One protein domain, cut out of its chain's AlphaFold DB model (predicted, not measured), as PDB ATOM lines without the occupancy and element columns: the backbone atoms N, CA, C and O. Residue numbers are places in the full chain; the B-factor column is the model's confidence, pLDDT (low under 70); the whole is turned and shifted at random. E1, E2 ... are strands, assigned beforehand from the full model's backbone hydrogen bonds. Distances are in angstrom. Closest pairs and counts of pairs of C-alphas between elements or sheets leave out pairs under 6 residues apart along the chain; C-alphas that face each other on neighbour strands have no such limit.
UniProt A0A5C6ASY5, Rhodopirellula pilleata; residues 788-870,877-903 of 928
ATOM      1  N   CYS A 788       3.252 -24.756  46.923       76.69
ATOM      2  CA  CYS A 788       2.375 -23.724  46.363       76.69
ATOM      3  C   CYS A 788       0.885 -24.102  46.401       76.69
ATOM      4  O   CYS A 788       0.026 -23.220  46.462       76.69
ATOM      5  N   TRP A 789       0.559 -25.398  46.445       81.50
ATOM      6  CA  TRP A 789      -0.817 -25.900  46.464       81.50
ATOM      7  C   TRP A 789      -1.459 -25.940  47.848       81.50
ATOM      8  O   TRP A 789      -2.658 -26.230  47.947       81.50
ATOM      9  N   ARG A 790      -0.693 -25.666  48.914       76.19
ATOM     10  CA  ARG A 790      -1.211 -25.588  50.292       76.19
ATOM     11  C   ARG A 790      -2.018 -24.314  50.528       76.19
ATOM     12  O   ARG A 790      -3.057 -24.371  51.171       76.19
ATOM     13  N   ASN A 791      -1.560 -23.203  49.950       65.69
ATOM     14  CA  ASN A 791      -2.170 -21.881  50.110       65.69
ATOM     15  C   ASN A 791      -2.897 -21.395  48.846       65.69
ATOM     16  O   ASN A 791      -3.406 -20.284  48.842       65.69
ATOM     17  N   GLY A 792      -2.927 -22.181  47.763       64.81
ATOM     18  CA  GLY A 792      -3.565 -21.789  46.503       64.81
ATOM     19  C   GLY A 792      -5.082 -21.597  46.619       64.81
ATOM     20  O   GLY A 792      -5.749 -22.260  47.413       64.81
ATOM     21  N   LEU A 793      -5.644 -20.718  45.784       71.81
ATOM     22  CA  LEU A 793      -7.093 -20.545  45.671       71.81
ATOM     23  C   LEU A 793      -7.711 -21.839  45.123       71.81
ATOM     24  O   LEU A 793      -7.325 -22.290  44.047       71.81
ATOM     25  N   VAL A 794      -8.674 -22.422  45.835       73.75
ATOM     26  CA  VAL A 794      -9.333 -23.672  45.427       73.75
ATOM     27  C   VAL A 794     -10.702 -23.371  44.822       73.75
ATOM     28  O   VAL A 794     -11.593 -22.877  45.507       73.75
ATOM     29  N   LEU A 795     -10.884 -23.714  43.550       63.66
ATOM     30  CA  LEU A 795     -12.167 -23.749  42.861       63.66
ATOM     31  C   LEU A 795     -12.692 -25.189  42.865       63.66
ATOM     32  O   LEU A 795     -11.982 -26.120  42.479       63.66
ATOM     33  N   ARG A 796     -13.934 -25.381  43.309       63.22
ATOM     34  CA  ARG A 796     -14.598 -26.691  43.320       63.22
ATOM     35  C   ARG A 796     -15.829 -26.656  42.424       63.22
ATOM     36  O   ARG A 796     -16.633 -25.734  42.515       63.22
ATOM     37  N   ASP A 797     -15.960 -27.683  41.603       59.12
ATOM     38  CA  ASP A 797     -17.141 -28.019  40.815       59.12
ATOM     39  C   ASP A 797     -17.575 -29.452  41.207       59.12
ATOM     40  O   ASP A 797     -16.760 -30.229  41.701       59.12
ATOM     41  N   ASP A 798     -18.828 -29.829  40.956       53.28
ATOM     42  CA  ASP A 798     -19.419 -31.152  41.205       53.28
ATOM     43  C   ASP A 798     -18.625 -32.312  40.561       53.28
ATOM     44  O   ASP A 798     -18.825 -33.471  40.919       53.28
ATOM     45  N   ARG A 799     -17.748 -32.022  39.586       56.16
ATOM     46  CA  ARG A 799     -16.966 -33.018  38.825       56.16
ATOM     47  C   ARG A 799     -15.451 -32.792  38.805       56.16
ATOM     48  O   ARG A 799     -14.748 -33.616  38.232       56.16
ATOM     49  N   GLN A 800     -14.941 -31.689  39.357       66.88
ATOM     50  CA  GLN A 800     -13.513 -31.348  39.284       66.88
ATOM     51  C   GLN A 800     -13.086 -30.390  40.399       66.88
ATOM     52  O   GLN A 800     -13.870 -29.578  40.892       66.88
ATOM     53  N   VAL A 801     -11.807 -30.450  40.767       71.19
ATOM     54  CA  VAL A 801     -11.183 -29.517  41.716       71.19
ATOM     55  C   VAL A 801     -10.003 -28.854  41.025       71.19
ATOM     56  O   VAL A 801      -9.134 -29.552  40.513       71.19
ATOM     57  N   ALA A 802      -9.962 -27.523  41.025       78.81
ATOM     58  CA  ALA A 802      -8.852 -26.744  40.493       78.81
ATOM     59  C   ALA A 802      -8.217 -25.896  41.602       78.81
ATOM     60  O   ALA A 802      -8.905 -25.140  42.281       78.81
ATOM     61  N   LYS A 803      -6.902 -25.997  41.789       82.19
ATOM     62  CA  LYS A 803      -6.122 -25.107  42.653       82.19
ATOM     63  C   LYS A 803      -5.352 -24.113  41.802       82.19
ATOM     64  O   LYS A 803      -4.837 -24.477  40.748       82.19
ATOM     65  N   ILE A 804      -5.257 -22.873  42.269       81.81
ATOM     66  CA  ILE A 804      -4.634 -21.774  41.537       81.81
ATOM     67  C   ILE A 804      -3.590 -21.097  42.420       81.81
ATOM     68  O   ILE A 804      -3.889 -20.654  43.531       81.81
ATOM     69  N   ALA A 805      -2.376 -20.972  41.897       81.25
ATOM     70  CA  ALA A 805      -1.285 -20.211  42.493       81.25
ATOM     71  C   ALA A 805      -0.629 -19.327  41.424       81.25
ATOM     72  O   ALA A 805      -0.855 -19.499  40.226       81.25
ATOM     73  N   ARG A 806       0.177 -18.349  41.839       84.75
ATOM     74  CA  ARG A 806       0.925 -17.494  40.906       84.75
ATOM     75  C   ARG A 806       2.229 -17.006  41.510       84.75
ATOM     76  O   ARG A 806       2.306 -16.836  42.722       84.75
ATOM     77  N   ASP A 807       3.196 -16.680  40.667       81.31
ATOM     78  CA  ASP A 807       4.372 -15.889  41.044       81.31
ATOM     79  C   ASP A 807       4.475 -14.629  40.157       81.31
ATOM     80  O   ASP A 807       3.476 -14.192  39.572       81.31
ATOM     81  N   ALA A 808       5.647 -13.989  40.093       74.44
ATOM     82  CA  ALA A 808       5.876 -12.819  39.246       74.44
ATOM     83  C   ALA A 808       5.740 -13.112  37.735       74.44
ATOM     84  O   ALA A 808       5.313 -12.233  36.987       74.44
ATOM     85  N   GLU A 809       6.024 -14.340  37.297       73.25
ATOM     86  CA  GLU A 809       6.193 -14.721  35.889       73.25
ATOM     87  C   GLU A 809       5.103 -15.664  35.360       73.25
ATOM     88  O   GLU A 809       4.739 -15.559  34.189       73.25
ATOM     89  N   TYR A 810       4.541 -16.549  36.188       79.88
ATOM     90  CA  TYR A 810       3.615 -17.603  35.767       79.88
ATOM     91  C   TYR A 810       2.333 -17.655  36.606       79.88
ATOM     92  O   TYR A 810       2.302 -17.328  37.796       79.88
ATOM     93  N   TRP A 811       1.259 -18.096  35.950       86.62
ATOM     94  CA  TRP A 811       0.065 -18.645  36.591       86.62
ATOM     95  C   TRP A 811       0.157 -20.163  36.635       86.62
ATOM     96  O   TRP A 811       0.489 -20.770  35.619       86.62
ATOM     97  N   TYR A 812      -0.195 -20.752  37.774       85.06
ATOM     98  CA  TYR A 812      -0.164 -22.191  38.001       85.06
ATOM     99  C   TYR A 812      -1.568 -22.719  38.299       85.06
ATOM    100  O   TYR A 812      -2.281 -22.152  39.132       85.06
ATOM    101  N   PHE A 813      -1.944 -23.819  37.651       87.75
ATOM    102  CA  PHE A 813      -3.226 -24.498  37.834       87.75
ATOM    103  C   PHE A 813      -2.999 -25.984  38.086       87.75
ATOM    104  O   PHE A 813      -2.396 -26.642  37.250       87.75
ATOM    105  N   ALA A 814      -3.528 -26.516  39.181       84.88
ATOM    106  CA  ALA A 814      -3.568 -27.950  39.463       84.88
ATOM    107  C   ALA A 814      -5.025 -28.426  39.396       84.88
ATOM    108  O   ALA A 814      -5.845 -28.014  40.214       84.88
ATOM    109  N   ILE A 815      -5.366 -29.241  38.399       85.19
ATOM    110  CA  ILE A 815      -6.738 -29.624  38.040       85.19
ATOM    111  C   ILE A 815      -6.914 -31.144  38.149       85.19
ATOM    112  O   ILE A 815      -6.286 -31.905  37.411       85.19
ATOM    113  N   THR A 816      -7.794 -31.586  39.048       81.25
ATOM    114  CA  THR A 816      -8.271 -32.975  39.140       81.25
ATOM    115  C   THR A 816      -9.477 -33.156  38.224       81.25
ATOM    116  O   THR A 816     -10.435 -32.387  38.340       81.25
ATOM    117  N   ARG A 817      -9.473 -34.178  37.360       74.44
ATOM    118  CA  ARG A 817     -10.577 -34.459  36.427       74.44
ATOM    119  C   ARG A 817     -10.911 -35.949  36.302       74.44
ATOM    120  O   ARG A 817     -10.013 -36.772  36.461       74.44
ATOM    121  N   PRO A 818     -12.138 -36.310  35.890       70.69
ATOM    122  CA  PRO A 818     -12.473 -37.691  35.568       70.69
ATOM    123  C   PRO A 818     -11.623 -38.233  34.402       70.69
ATOM    124  O   PRO A 818     -11.231 -37.473  33.499       70.69
ATOM    125  N   PRO A 819     -11.347 -39.548  34.372       62.66
ATOM    126  CA  PRO A 819     -10.741 -40.186  33.210       62.66
ATOM    127  C   PRO A 819     -11.656 -39.999  31.984       62.66
ATOM    128  O   PRO A 819     -12.870 -40.067  32.117       62.66
ATOM    129  N   SER A 820     -11.061 -39.753  30.808       64.69
ATOM    130  CA  SER A 820     -11.710 -39.517  29.496       64.69
ATOM    131  C   SER A 820     -12.241 -38.111  29.151       64.69
ATOM    132  O   SER A 820     -12.801 -37.955  28.066       64.69
ATOM    133  N   THR A 821     -12.058 -37.076  29.981       70.62
ATOM    134  CA  THR A 821     -12.492 -35.696  29.643       70.62
ATOM    135  C   THR A 821     -11.328 -34.728  29.437       70.62
ATOM    136  O   THR A 821     -10.391 -34.752  30.226       70.62
ATOM    137  N   GLY A 822     -11.383 -33.850  28.429       74.75
ATOM    138  CA  GLY A 822     -10.358 -32.813  28.233       74.75
ATOM    139  C   GLY A 822     -10.483 -31.663  29.242       74.75
ATOM    140  O   GLY A 822     -11.509 -31.527  29.908       74.75
ATOM    141  N   ILE A 823      -9.458 -30.819  29.336       79.12
ATOM    142  CA  ILE A 823      -9.463 -29.573  30.110       79.12
ATOM    143  C   ILE A 823      -9.667 -28.411  29.153       79.12
ATOM    144  O   ILE A 823      -8.966 -28.295  28.150       79.12
ATOM    145  N   ARG A 824     -10.585 -27.522  29.512       79.88
ATOM    146  CA  ARG A 824     -10.737 -26.201  28.919       79.88
ATOM    147  C   ARG A 824     -10.537 -25.164  30.018       79.88
ATOM    148  O   ARG A 824     -11.368 -25.029  30.909       79.88
ATOM    149  N   LEU A 825      -9.429 -24.438  29.960       81.88
ATOM    150  CA  LEU A 825      -9.117 -23.332  30.857       81.88
ATOM    151  C   LEU A 825      -9.315 -22.017  30.104       81.88
ATOM    152  O   LEU A 825      -8.696 -21.786  29.070       81.88
ATOM    153  N   GLN A 826     -10.163 -21.147  30.632       79.38
ATOM    154  CA  GLN A 826     -10.478 -19.847  30.055       79.38
ATOM    155  C   GLN A 826      -9.984 -18.732  30.970       79.38
ATOM    156  O   GLN A 826     -10.341 -18.669  32.147       79.38
ATOM    157  N   LEU A 827      -9.173 -17.834  30.414       79.19
ATOM    158  CA  LEU A 827      -8.670 -16.647  31.095       79.19
ATOM    159  C   LEU A 827      -9.289 -15.404  30.458       79.19
ATOM    160  O   LEU A 827      -9.018 -15.094  29.297       79.19
ATOM    161  N   ASP A 828     -10.105 -14.678  31.216       70.19
ATOM    162  CA  ASP A 828     -10.602 -13.367  30.799       70.19
ATOM    163  C   ASP A 828      -9.595 -12.298  31.222       70.19
ATOM    164  O   ASP A 828      -9.486 -11.954  32.403       70.19
ATOM    165  N   CYS A 829      -8.850 -11.786  30.246       66.44
ATOM    166  CA  CYS A 829      -7.881 -10.710  30.429       66.44
ATOM    167  C   CYS A 829      -8.489  -9.312  30.214       66.44
ATOM    168  O   CYS A 829      -7.829  -8.318  30.496       66.44
ATOM    169  N   GLU A 830      -9.734  -9.206  29.739       59.09
ATOM    170  CA  GLU A 830     -10.349  -7.934  29.327       59.09
ATOM    171  C   GLU A 830     -11.465  -7.468  30.277       59.09
ATOM    172  O   GLU A 830     -11.778  -6.274  30.350       59.09
ATOM    173  N   GLY A 831     -12.028  -8.393  31.061       51.47
ATOM    174  CA  GLY A 831     -13.032  -8.125  32.090       51.47
ATOM    175  C   GLY A 831     -14.459  -7.978  31.552       51.47
ATOM    176  O   GLY A 831     -15.336  -7.544  32.292       51.47
ATOM    177  N   ASN A 832     -14.716  -8.328  30.287       50.22
ATOM    178  CA  ASN A 832     -15.972  -8.031  29.583       50.22
ATOM    179  C   ASN A 832     -16.926  -9.229  29.415       50.22
ATOM    180  O   ASN A 832     -17.949  -9.075  28.764       50.22
ATOM    181  N   TYR A 833     -16.626 -10.394  30.007       42.53
ATOM    182  CA  TYR A 833     -17.395 -11.651  29.906       42.53
ATOM    183  C   TYR A 833     -17.427 -12.268  28.499       42.53
ATOM    184  O   TYR A 833     -17.955 -13.353  28.378       42.53
ATOM    185  N   VAL A 834     -16.902 -11.661  27.433       47.47
ATOM    186  CA  VAL A 834     -17.179 -12.155  26.064       47.47
ATOM    187  C   VAL A 834     -15.943 -12.746  25.376       47.47
ATOM    188  O   VAL A 834     -16.089 -13.580  24.488       47.47
ATOM    189  N   LYS A 835     -14.726 -12.379  25.805       60.09
ATOM    190  CA  LYS A 835     -13.493 -12.622  25.029       60.09
ATOM    191  C   LYS A 835     -12.381 -13.369  25.796       60.09
ATOM    192  O   LYS A 835     -11.282 -12.832  25.945       60.09
ATOM    193  N   PRO A 836     -12.610 -14.588  26.320       69.69
ATOM    194  CA  PRO A 836     -11.563 -15.319  27.029       69.69
ATOM    195  C   PRO A 836     -10.483 -15.860  26.078       69.69
ATOM    196  O   PRO A 836     -10.758 -16.230  24.934       69.69
ATOM    197  N   ILE A 837      -9.252 -15.970  26.578       79.19
ATOM    198  CA  ILE A 837      -8.225 -16.828  25.974       79.19
ATOM    199  C   ILE A 837      -8.450 -18.242  26.478       79.19
ATOM    200  O   ILE A 837      -8.574 -18.460  27.682       79.19
ATOM    201  N   GLU A 838      -8.473 -19.195  25.558       85.12
ATOM    202  CA  GLU A 838      -8.799 -20.578  25.853       85.12
ATOM    203  C   GLU A 838      -7.575 -21.480  25.689       85.12
ATOM    204  O   GLU A 838      -6.987 -21.554  24.612       85.12
ATOM    205  N   PHE A 839      -7.217 -22.181  26.762       85.88
ATOM    206  CA  PHE A 839      -6.178 -23.202  26.825       85.88
ATOM    207  C   PHE A 839      -6.864 -24.565  26.925       85.88
ATOM    208  O   PHE A 839      -7.542 -24.863  27.908       85.88
ATOM    209  N   GLN A 840      -6.709 -25.387  25.894       85.69
ATOM    210  CA  GLN A 840      -7.312 -26.710  25.804       85.69
ATOM    211  C   GLN A 840      -6.243 -27.794  25.918       85.69
ATOM    212  O   GLN A 840      -5.241 -27.750  25.202       85.69
ATOM    213  N   VAL A 841      -6.488 -28.783  26.772       81.62
ATOM    214  CA  VAL A 841      -5.716 -30.031  26.853       81.62
ATOM    215  C   VAL A 841      -6.680 -31.178  26.590       81.62
ATOM    216  O   VAL A 841      -7.622 -31.379  27.354       81.62
ATOM    217  N   ASP A 842      -6.496 -31.914  25.502       76.88
ATOM    218  CA  ASP A 842      -7.365 -33.043  25.183       76.88
ATOM    219  C   ASP A 842      -7.047 -34.284  26.053       76.88
ATOM    220  O   ASP A 842      -6.010 -34.331  26.725       76.88
ATOM    221  N   PRO A 843      -7.924 -35.309  26.088       69.25
ATOM    222  CA  PRO A 843      -7.672 -36.526  26.862       69.25
ATOM    223  C   PRO A 843      -6.397 -37.285  26.456       69.25
ATOM    224  O   PRO A 843      -5.855 -38.019  27.279       69.25
ATOM    225  N   SER A 844      -5.928 -37.114  25.217       66.12
ATOM    226  CA  SER A 844      -4.694 -37.703  24.677       66.12
ATOM    227  C   SER A 844      -3.429 -36.881  24.967       66.12
ATOM    228  O   SER A 844      -2.335 -37.332  24.637       66.12
ATOM    229  N   GLY A 845      -3.553 -35.709  25.598       65.12
ATOM    230  CA  GLY A 845      -2.439 -34.824  25.940       65.12
ATOM    231  C   GLY A 845      -2.072 -33.788  24.870       65.12
ATOM    232  O   GLY A 845      -1.111 -33.041  25.068       65.12
ATOM    233  N   ASN A 846      -2.816 -33.678  23.761       74.62
ATOM    234  CA  ASN A 846      -2.602 -32.582  22.818       74.62
ATOM    235  C   ASN A 846      -3.081 -31.269  23.422       74.62
ATOM    236  O   ASN A 846      -4.106 -31.192  24.103       74.62
ATOM    237  N   ARG A 847      -2.333 -30.212  23.120       80.06
ATOM    238  CA  ARG A 847      -2.489 -28.909  23.746       80.06
ATOM    239  C   ARG A 847      -2.716 -27.840  22.683       80.06
ATOM    240  O   ARG A 847      -1.982 -27.778  21.698       80.06
ATOM    241  N   ARG A 848      -3.727 -26.992  22.868       82.19
ATOM    242  CA  ARG A 848      -4.072 -25.910  21.935       82.19
ATOM    243  C   ARG A 848      -4.429 -24.643  22.699       82.19
ATOM    244  O   ARG A 848      -5.116 -24.715  23.709       82.19
ATOM    245  N   VAL A 849      -4.000 -23.489  22.189       82.38
ATOM    246  CA  VAL A 849      -4.405 -22.177  22.716       82.38
ATOM    247  C   VAL A 849      -5.068 -21.366  21.615       82.38
ATOM    248  O   VAL A 849      -4.508 -21.218  20.526       82.38
ATOM    249  N   THR A 850      -6.256 -20.842  21.889       79.25
ATOM    250  CA  THR A 850      -7.053 -20.058  20.937       79.25
ATOM    251  C   THR A 850      -7.571 -18.768  21.562       79.25
ATOM    252  O   THR A 850      -7.856 -18.706  22.756       79.25
ATOM    253  N   SER A 851      -7.696 -17.723  20.743       74.56
ATOM    254  CA  SER A 851      -8.414 -16.482  21.090       74.56
ATOM    255  C   SER A 851      -9.800 -16.426  20.437       74.56
ATOM    256  O   SER A 851     -10.069 -17.229  19.548       74.56
ATOM    257  N   GLU A 852     -10.624 -15.439  20.810       62.97
ATOM    258  CA  GLU A 852     -12.005 -15.177  20.342       62.97
ATOM    259  C   GLU A 852     -12.271 -15.477  18.850       62.97
ATOM    260  O   GLU A 852     -13.282 -16.082  18.514       62.97
ATOM    261  N   ASN A 853     -11.338 -15.150  17.949       57.88
ATOM    262  CA  ASN A 853     -11.507 -15.365  16.503       57.88
ATOM    263  C   ASN A 853     -11.130 -16.787  16.027       57.88
ATOM    264  O   ASN A 853     -10.865 -16.991  14.844       57.88
ATOM    265  N   GLY A 854     -10.952 -17.749  16.939       59.81
ATOM    266  CA  GLY A 854     -10.442 -19.096  16.647       59.81
ATOM    267  C   GLY A 854      -8.966 -19.145  16.220       59.81
ATOM    268  O   GLY A 854      -8.427 -20.227  15.971       59.81
ATOM    269  N   ARG A 855      -8.294 -17.985  16.151       66.00
ATOM    270  CA  ARG A 855      -6.867 -17.870  15.823       66.00
ATOM    271  C   ARG A 855      -6.028 -18.509  16.926       66.00
ATOM    272  O   ARG A 855      -6.235 -18.230  18.109       66.00
ATOM    273  N   VAL A 856      -5.086 -19.355  16.514       69.62
ATOM    274  CA  VAL A 856      -4.100 -19.967  17.409       69.62
ATOM    275  C   VAL A 856      -3.171 -18.874  17.935       69.62
ATOM    276  O   VAL A 856      -2.713 -18.026  17.169       69.62
ATOM    277  N   ARG A 857      -2.934 -18.872  19.248       73.88
ATOM    278  CA  ARG A 857      -2.014 -17.949  19.924       73.88
ATOM    279  C   ARG A 857      -0.698 -18.661  20.203       73.88
ATOM    280  O   ARG A 857      -0.705 -19.790  20.687       73.88
ATOM    281  N   ASP A 858       0.402 -17.967  19.954       73.44
ATOM    282  CA  ASP A 858       1.726 -18.406  20.378       73.44
ATOM    283  C   ASP A 858       1.979 -17.888  21.803       73.44
ATOM    284  O   ASP A 858       2.402 -16.751  22.005       73.44
ATOM    285  N   ALA A 859       1.574 -18.675  22.801       79.56
ATOM    286  CA  ALA A 859       1.766 -18.381  24.220       79.56
ATOM    287  C   ALA A 859       2.616 -19.487  24.849       79.56
ATOM    288  O   ALA A 859       2.368 -20.666  24.589       79.56
ATOM    289  N   ARG A 860       3.588 -19.144  25.701       82.44
ATOM    290  CA  ARG A 860       4.391 -20.144  26.413       82.44
ATOM    291  C   ARG A 860       3.604 -20.684  27.595       82.44
ATOM    292  O   ARG A 860       3.310 -19.974  28.560       82.44
ATOM    293  N   TRP A 861       3.291 -21.969  27.520       88.62
ATOM    294  CA  TRP A 861       2.629 -22.695  28.588       88.62
ATOM    295  C   TRP A 861       3.080 -24.151  28.617       88.62
ATOM    296  O   TRP A 861       3.460 -24.739  27.600       88.62
ATOM    297  N   TYR A 862       3.046 -24.720  29.810       82.50
ATOM    298  CA  TYR A 862       3.528 -26.057  30.109       82.50
ATOM    299  C   TYR A 862       2.402 -26.843  30.763       82.50
ATOM    300  O   TYR A 862       1.597 -26.272  31.496       82.50
ATOM    301  N   VAL A 863       2.335 -28.136  30.463       83.62
ATOM    302  CA  VAL A 863       1.309 -29.043  30.976       83.62
ATOM    303  C   VAL A 863       1.987 -30.346  31.355       83.62
ATOM    304  O   VAL A 863       2.761 -30.873  30.555       83.62
ATOM    305  N   ALA A 864       1.657 -30.866  32.528       80.31
ATOM    306  CA  ALA A 864       2.023 -32.203  32.964       80.31
ATOM    307  C   ALA A 864       0.784 -32.911  33.498       80.31
ATOM    308  O   ALA A 864      -0.000 -32.323  34.241       80.31
ATOM    309  N   SER A 865       0.579 -34.165  33.106       80.56
ATOM    310  CA  SER A 865      -0.569 -34.956  33.542       80.56
ATOM    311  C   SER A 865      -0.102 -36.307  34.064       80.56
ATOM    312  O   SER A 865       0.549 -37.040  33.324       80.56
ATOM    313  N   SER A 866      -0.494 -36.667  35.288       74.56
ATOM    314  CA  SER A 866      -0.271 -38.003  35.844       74.56
ATOM    315  C   SER A 866      -1.576 -38.807  35.830       74.56
ATOM    316  O   SER A 866      -2.667 -38.302  36.129       74.56
ATOM    317  N   SER A 867      -1.491 -40.074  35.421       62.75
ATOM    318  CA  SER A 867      -2.557 -41.055  35.612       62.75
ATOM    319  C   SER A 867      -2.142 -41.985  36.747       62.75
ATOM    320  O   SER A 867      -1.121 -42.665  36.680       62.75
ATOM    321  N   SER A 868      -2.928 -42.016  37.824       49.97
ATOM    322  CA  SER A 868      -2.707 -42.959  38.922       49.97
ATOM    323  C   SER A 868      -3.028 -44.377  38.435       49.97
ATOM    324  O   SER A 868      -4.163 -44.841  38.532       49.97
ATOM    325  N   ALA A 869      -2.036 -45.076  37.883       44.34
ATOM    326  CA  ALA A 869      -2.124 -46.509  37.656       44.34
ATOM    327  C   ALA A 869      -1.960 -47.223  39.003       44.34
ATOM    328  O   ALA A 869      -0.895 -47.178  39.613       44.34
ATOM    329  N   THR A 870      -3.004 -47.907  39.470       39.25
ATOM    330  CA  THR A 870      -2.830 -48.977  40.459       39.25
ATOM    331  C   THR A 870      -3.562 -50.213  39.971       39.25
ATOM    332  O   THR A 870      -4.720 -50.152  39.563       39.25
ATOM    333  N   ARG A 877      -9.249 -43.880  39.007       57.97
ATOM    334  CA  ARG A 877      -9.058 -42.625  39.754       57.97
ATOM    335  C   ARG A 877      -9.009 -41.421  38.812       57.97
ATOM    336  O   ARG A 877      -8.612 -41.544  37.655       57.97
ATOM    337  N   ASP A 878      -9.371 -40.258  39.351       68.19
ATOM    338  CA  ASP A 878      -9.257 -38.973  38.664       68.19
ATOM    339  C   ASP A 878      -7.826 -38.718  38.158       68.19
ATOM    340  O   ASP A 878      -6.841 -38.957  38.864       68.19
ATOM    341  N   GLN A 879      -7.716 -38.200  36.937       75.38
ATOM    342  CA  GLN A 879      -6.467 -37.750  36.335       75.38
ATOM    343  C   GLN A 879      -6.085 -36.383  36.910       75.38
ATOM    344  O   GLN A 879      -6.922 -35.478  36.996       75.38
ATOM    345  N   ARG A 880      -4.817 -36.223  37.288       84.12
ATOM    346  CA  ARG A 880      -4.276 -34.960  37.798       84.12
ATOM    347  C   ARG A 880      -3.511 -34.256  36.693       84.12
ATOM    348  O   ARG A 880      -2.876 -34.895  35.856       84.12
ATOM    349  N   THR A 881      -3.651 -32.942  36.600       82.81
ATOM    350  CA  THR A 881      -2.959 -32.143  35.588       82.81
ATOM    351  C   THR A 881      -2.509 -30.818  36.168       82.81
ATOM    352  O   THR A 881      -3.323 -30.081  36.717       82.81
ATOM    353  N   GLU A 882      -1.231 -30.509  36.002       86.25
ATOM    354  CA  GLU A 882      -0.649 -29.220  36.337       86.25
ATOM    355  C   GLU A 882      -0.380 -28.412  35.071       86.25
ATOM    356  O   GLU A 882       0.074 -28.944  34.056       86.25
ATOM    357  N   ILE A 883      -0.682 -27.118  35.119       86.12
ATOM    358  CA  ILE A 883      -0.539 -26.193  34.000       86.12
ATOM    359  C   ILE A 883       0.184 -24.941  34.485       86.12
ATOM    360  O   ILE A 883      -0.240 -24.327  35.461       86.12
ATOM    361  N   ALA A 884       1.220 -24.519  33.762       84.69
ATOM    362  CA  ALA A 884       1.868 -23.225  33.950       84.69
ATOM    363  C   ALA A 884       1.689 -22.344  32.712       84.69
ATOM    364  O   ALA A 884       1.973 -22.783  31.602       84.69
ATOM    365  N   ILE A 885       1.262 -21.093  32.892       84.88
ATOM    366  CA  ILE A 885       1.034 -20.126  31.806       84.88
ATOM    367  C   ILE A 885       1.881 -18.884  32.048       84.88
ATOM    368  O   ILE A 885       1.772 -18.262  33.107       84.88
ATOM    369  N   ASN A 886       2.706 -18.505  31.070       79.38
ATOM    370  CA  ASN A 886       3.532 -17.308  31.168       79.38
ATOM    371  C   ASN A 886       2.660 -16.041  31.152       79.38
ATOM    372  O   ASN A 886       1.860 -15.822  30.242       79.38
ATOM    373  N   ARG A 887       2.827 -15.182  32.160       79.56
ATOM    374  CA  ARG A 887       2.025 -13.967  32.351       79.56
ATOM    375  C   ARG A 887       2.317 -12.879  31.326       79.56
ATOM    376  O   ARG A 887       1.414 -12.105  31.030       79.56
ATOM    377  N   SER A 888       3.548 -12.806  30.817       77.12
ATOM    378  CA  SER A 888       3.949 -11.797  29.825       77.12
ATOM    379  C   SER A 888       3.386 -12.070  28.428       77.12
ATOM    380  O   SER A 888       3.271 -11.147  27.629       77.12
ATOM    381  N   ASP A 889       2.972 -13.313  28.167       76.12
ATOM    382  CA  ASP A 889       2.372 -13.720  26.893       76.12
ATOM    383  C   ASP A 889       0.838 -13.508  26.879       76.12
ATOM    384  O   ASP A 889       0.180 -13.700  25.852       76.12
ATOM    385  N   LEU A 890       0.251 -13.088  28.011       74.50
ATOM    386  CA  LEU A 890      -1.156 -12.697  28.114       74.50
ATOM    387  C   LEU A 890      -1.320 -11.206  27.753       74.50
ATOM    388  O   LEU A 890      -0.526 -10.378  28.192       74.50
ATOM    389  N   PRO A 891      -2.367 -10.823  26.997       65.00
ATOM    390  CA  PRO A 891      -2.543  -9.464  26.477       65.00
ATOM    391  C   PRO A 891      -2.847  -8.423  27.562       65.00
ATOM    392  O   PRO A 891      -2.652  -7.233  27.340       65.00
ATOM    393  N   ALA A 892      -3.353  -8.862  28.716       63.03
ATOM    394  CA  ALA A 892      -3.677  -8.024  29.860       63.03
ATOM    395  C   ALA A 892      -3.776  -8.879  31.136       63.03
ATOM    396  O   ALA A 892      -3.666 -10.111  31.110       63.03
ATOM    397  N   ARG A 893      -3.975  -8.221  32.282       63.66
ATOM    398  CA  ARG A 893      -4.118  -8.890  33.580       63.66
ATOM    399  C   ARG A 893      -5.338  -9.815  33.573       63.66
ATOM    400  O   ARG A 893      -6.431  -9.396  33.216       63.66
ATOM    401  N   VAL A 894      -5.160 -11.050  34.044       63.03
ATOM    402  CA  VAL A 894      -6.266 -12.000  34.240       63.03
ATOM    403  C   VAL A 894      -7.233 -11.425  35.273       63.03
ATOM    404  O   VAL A 894      -6.882 -11.269  36.445       63.03
ATOM    405  N   HIS A 895      -8.434 -11.081  34.821       58.53
ATOM    406  CA  HIS A 895      -9.528 -10.618  35.661       58.53
ATOM    407  C   HIS A 895     -10.312 -11.799  36.221       58.53
ATOM    408  O   HIS A 895     -10.721 -11.758  37.381       58.53
ATOM    409  N   ARG A 896     -10.525 -12.845  35.412       63.03
ATOM    410  CA  ARG A 896     -11.298 -14.033  35.795       63.03
ATOM    411  C   ARG A 896     -10.762 -15.299  35.150       63.03
ATOM    412  O   ARG A 896     -10.112 -15.255  34.108       63.03
ATOM    413  N   ILE A 897     -11.058 -16.417  35.803       67.06
ATOM    414  CA  ILE A 897     -10.583 -17.754  35.461       67.06
ATOM    415  C   ILE A 897     -11.800 -18.675  35.467       67.06
ATOM    416  O   ILE A 897     -12.527 -18.712  36.459       67.06
ATOM    417  N   ALA A 898     -12.000 -19.424  34.389       70.94
ATOM    418  CA  ALA A 898     -12.955 -20.522  34.334       70.94
ATOM    419  C   ALA A 898     -12.232 -21.811  33.937       70.94
ATOM    420  O   ALA A 898     -11.362 -21.806  33.068       70.94
ATOM    421  N   VAL A 899     -12.578 -22.911  34.598       69.44
ATOM    422  CA  VAL A 899     -12.049 -24.247  34.310       69.44
ATOM    423  C   VAL A 899     -13.242 -25.134  33.997       69.44
ATOM    424  O   VAL A 899     -14.161 -25.218  34.805       69.44
ATOM    425  N   GLU A 900     -13.230 -25.806  32.852       68.94
ATOM    426  CA  GLU A 900     -14.315 -26.664  32.373       68.94
ATOM    427  C   GLU A 900     -13.788 -28.026  31.901       68.94
ATOM    428  O   GLU A 900     -12.670 -28.150  31.390       68.94
ATOM    429  N   SER A 901     -14.639 -29.044  32.029       63.09
ATOM    430  CA  SER A 901     -14.441 -30.368  31.437       63.09
ATOM    431  C   SER A 901     -14.945 -30.348  29.989       63.09
ATOM    432  O   SER A 901     -16.123 -30.089  29.730       63.09
ATOM    433  N   ALA A 902     -14.056 -30.573  29.021       54.34
ATOM    434  CA  ALA A 902     -14.378 -30.479  27.600       54.34
ATOM    435  C   ALA A 902     -15.103 -31.748  27.108       54.34
ATOM    436  O   ALA A 902     -14.471 -32.779  26.876       54.34
ATOM    437  N   ALA A 903     -16.425 -31.667  26.919       51.25
ATOM    438  CA  ALA A 903     -17.207 -32.604  26.102       51.25
ATOM    439  C   ALA A 903     -17.565 -31.949  24.749       51.25
ATOM    440  O   ALA A 903     -17.757 -30.728  24.702       51.25
TER     441      ALA A 903
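Overview. This is residues 788 to 870 and 877 to 903 of the 928 residues of a protein of Rhodopirellula pilleata (UniProt A0A5C6ASY5). Two antiparallel sheets lie face to face as a sandwich, one of five strands in the order E1 E2 E3 E8 E7, the other of four in the order E6 E5 E4 E9, their strands crossed at 39 degrees. The chain changes sheet at the links E3 to E4, E6 to E7 and E8 to E9. The printed part has 110 residues, with nine strands, E1 to E9 along the chain, and no named helix: all strand. It is compact, with a radius of gyration of the C-alphas of 13.5 A and spans of 42 by 31 by 25 A.

Along the chain. E1 is residues 793 to 797, beginning at C-alpha 793 (-7.093, -20.545, 45.671). E2 is 800 to 806, 20.1 A long; E3 is 810 to 817, 22.0 A; E4 is 822 to 828, 19.6 A. E5 is 837 to 841, E6 847 to 850, E7 861 to 866. E8 is 879 to 886, 23.3 A; E9 is 896 to 902, 18.6 A, ending at C-alpha 902 (-14.378, -30.479, 27.600).

Arrangement. The five-strand sheet is twisted, with edge strands E1 and E7. E1 E2 E3 form a meander, each strand the antiparallel neighbour of the one before, as do E4 E5 E6. Within hydrogen-bond range are N 795 and O 802 of the hairpin E1 and E2, 2.7 A, N 803 and O 814 of E2 and E3, 2.8 A, N 813 and O 883 of E3 and E8, 2.8 A, and N 864 and O 882 of E7 and E8, 2.9 A. In the other sheet, so are N 840 and O 848 of E5 and E6, 2.8 A, N 825 and O 839 of E4 and E5, 2.8 A, and N 826 and O 898 of E4 and E9, 2.8 A. Between the sheets, the closest C-alphas of E2 and E9, Ala 802 and Val 899, are 7.4 A apart.

Size, cuts and confidence. The farthest C-alphas, Asn 832 and Thr 870, are 44.4 A apart. Residues 871 to 876 are not printed; C-alphas 870 and 877 are 8.9 A apart across this cut. Of the links printed whole, none is long. Mean pLDDT of the printed part is 71.9; 44 residues are under 70, among them 829 to 836 and 891 to 897.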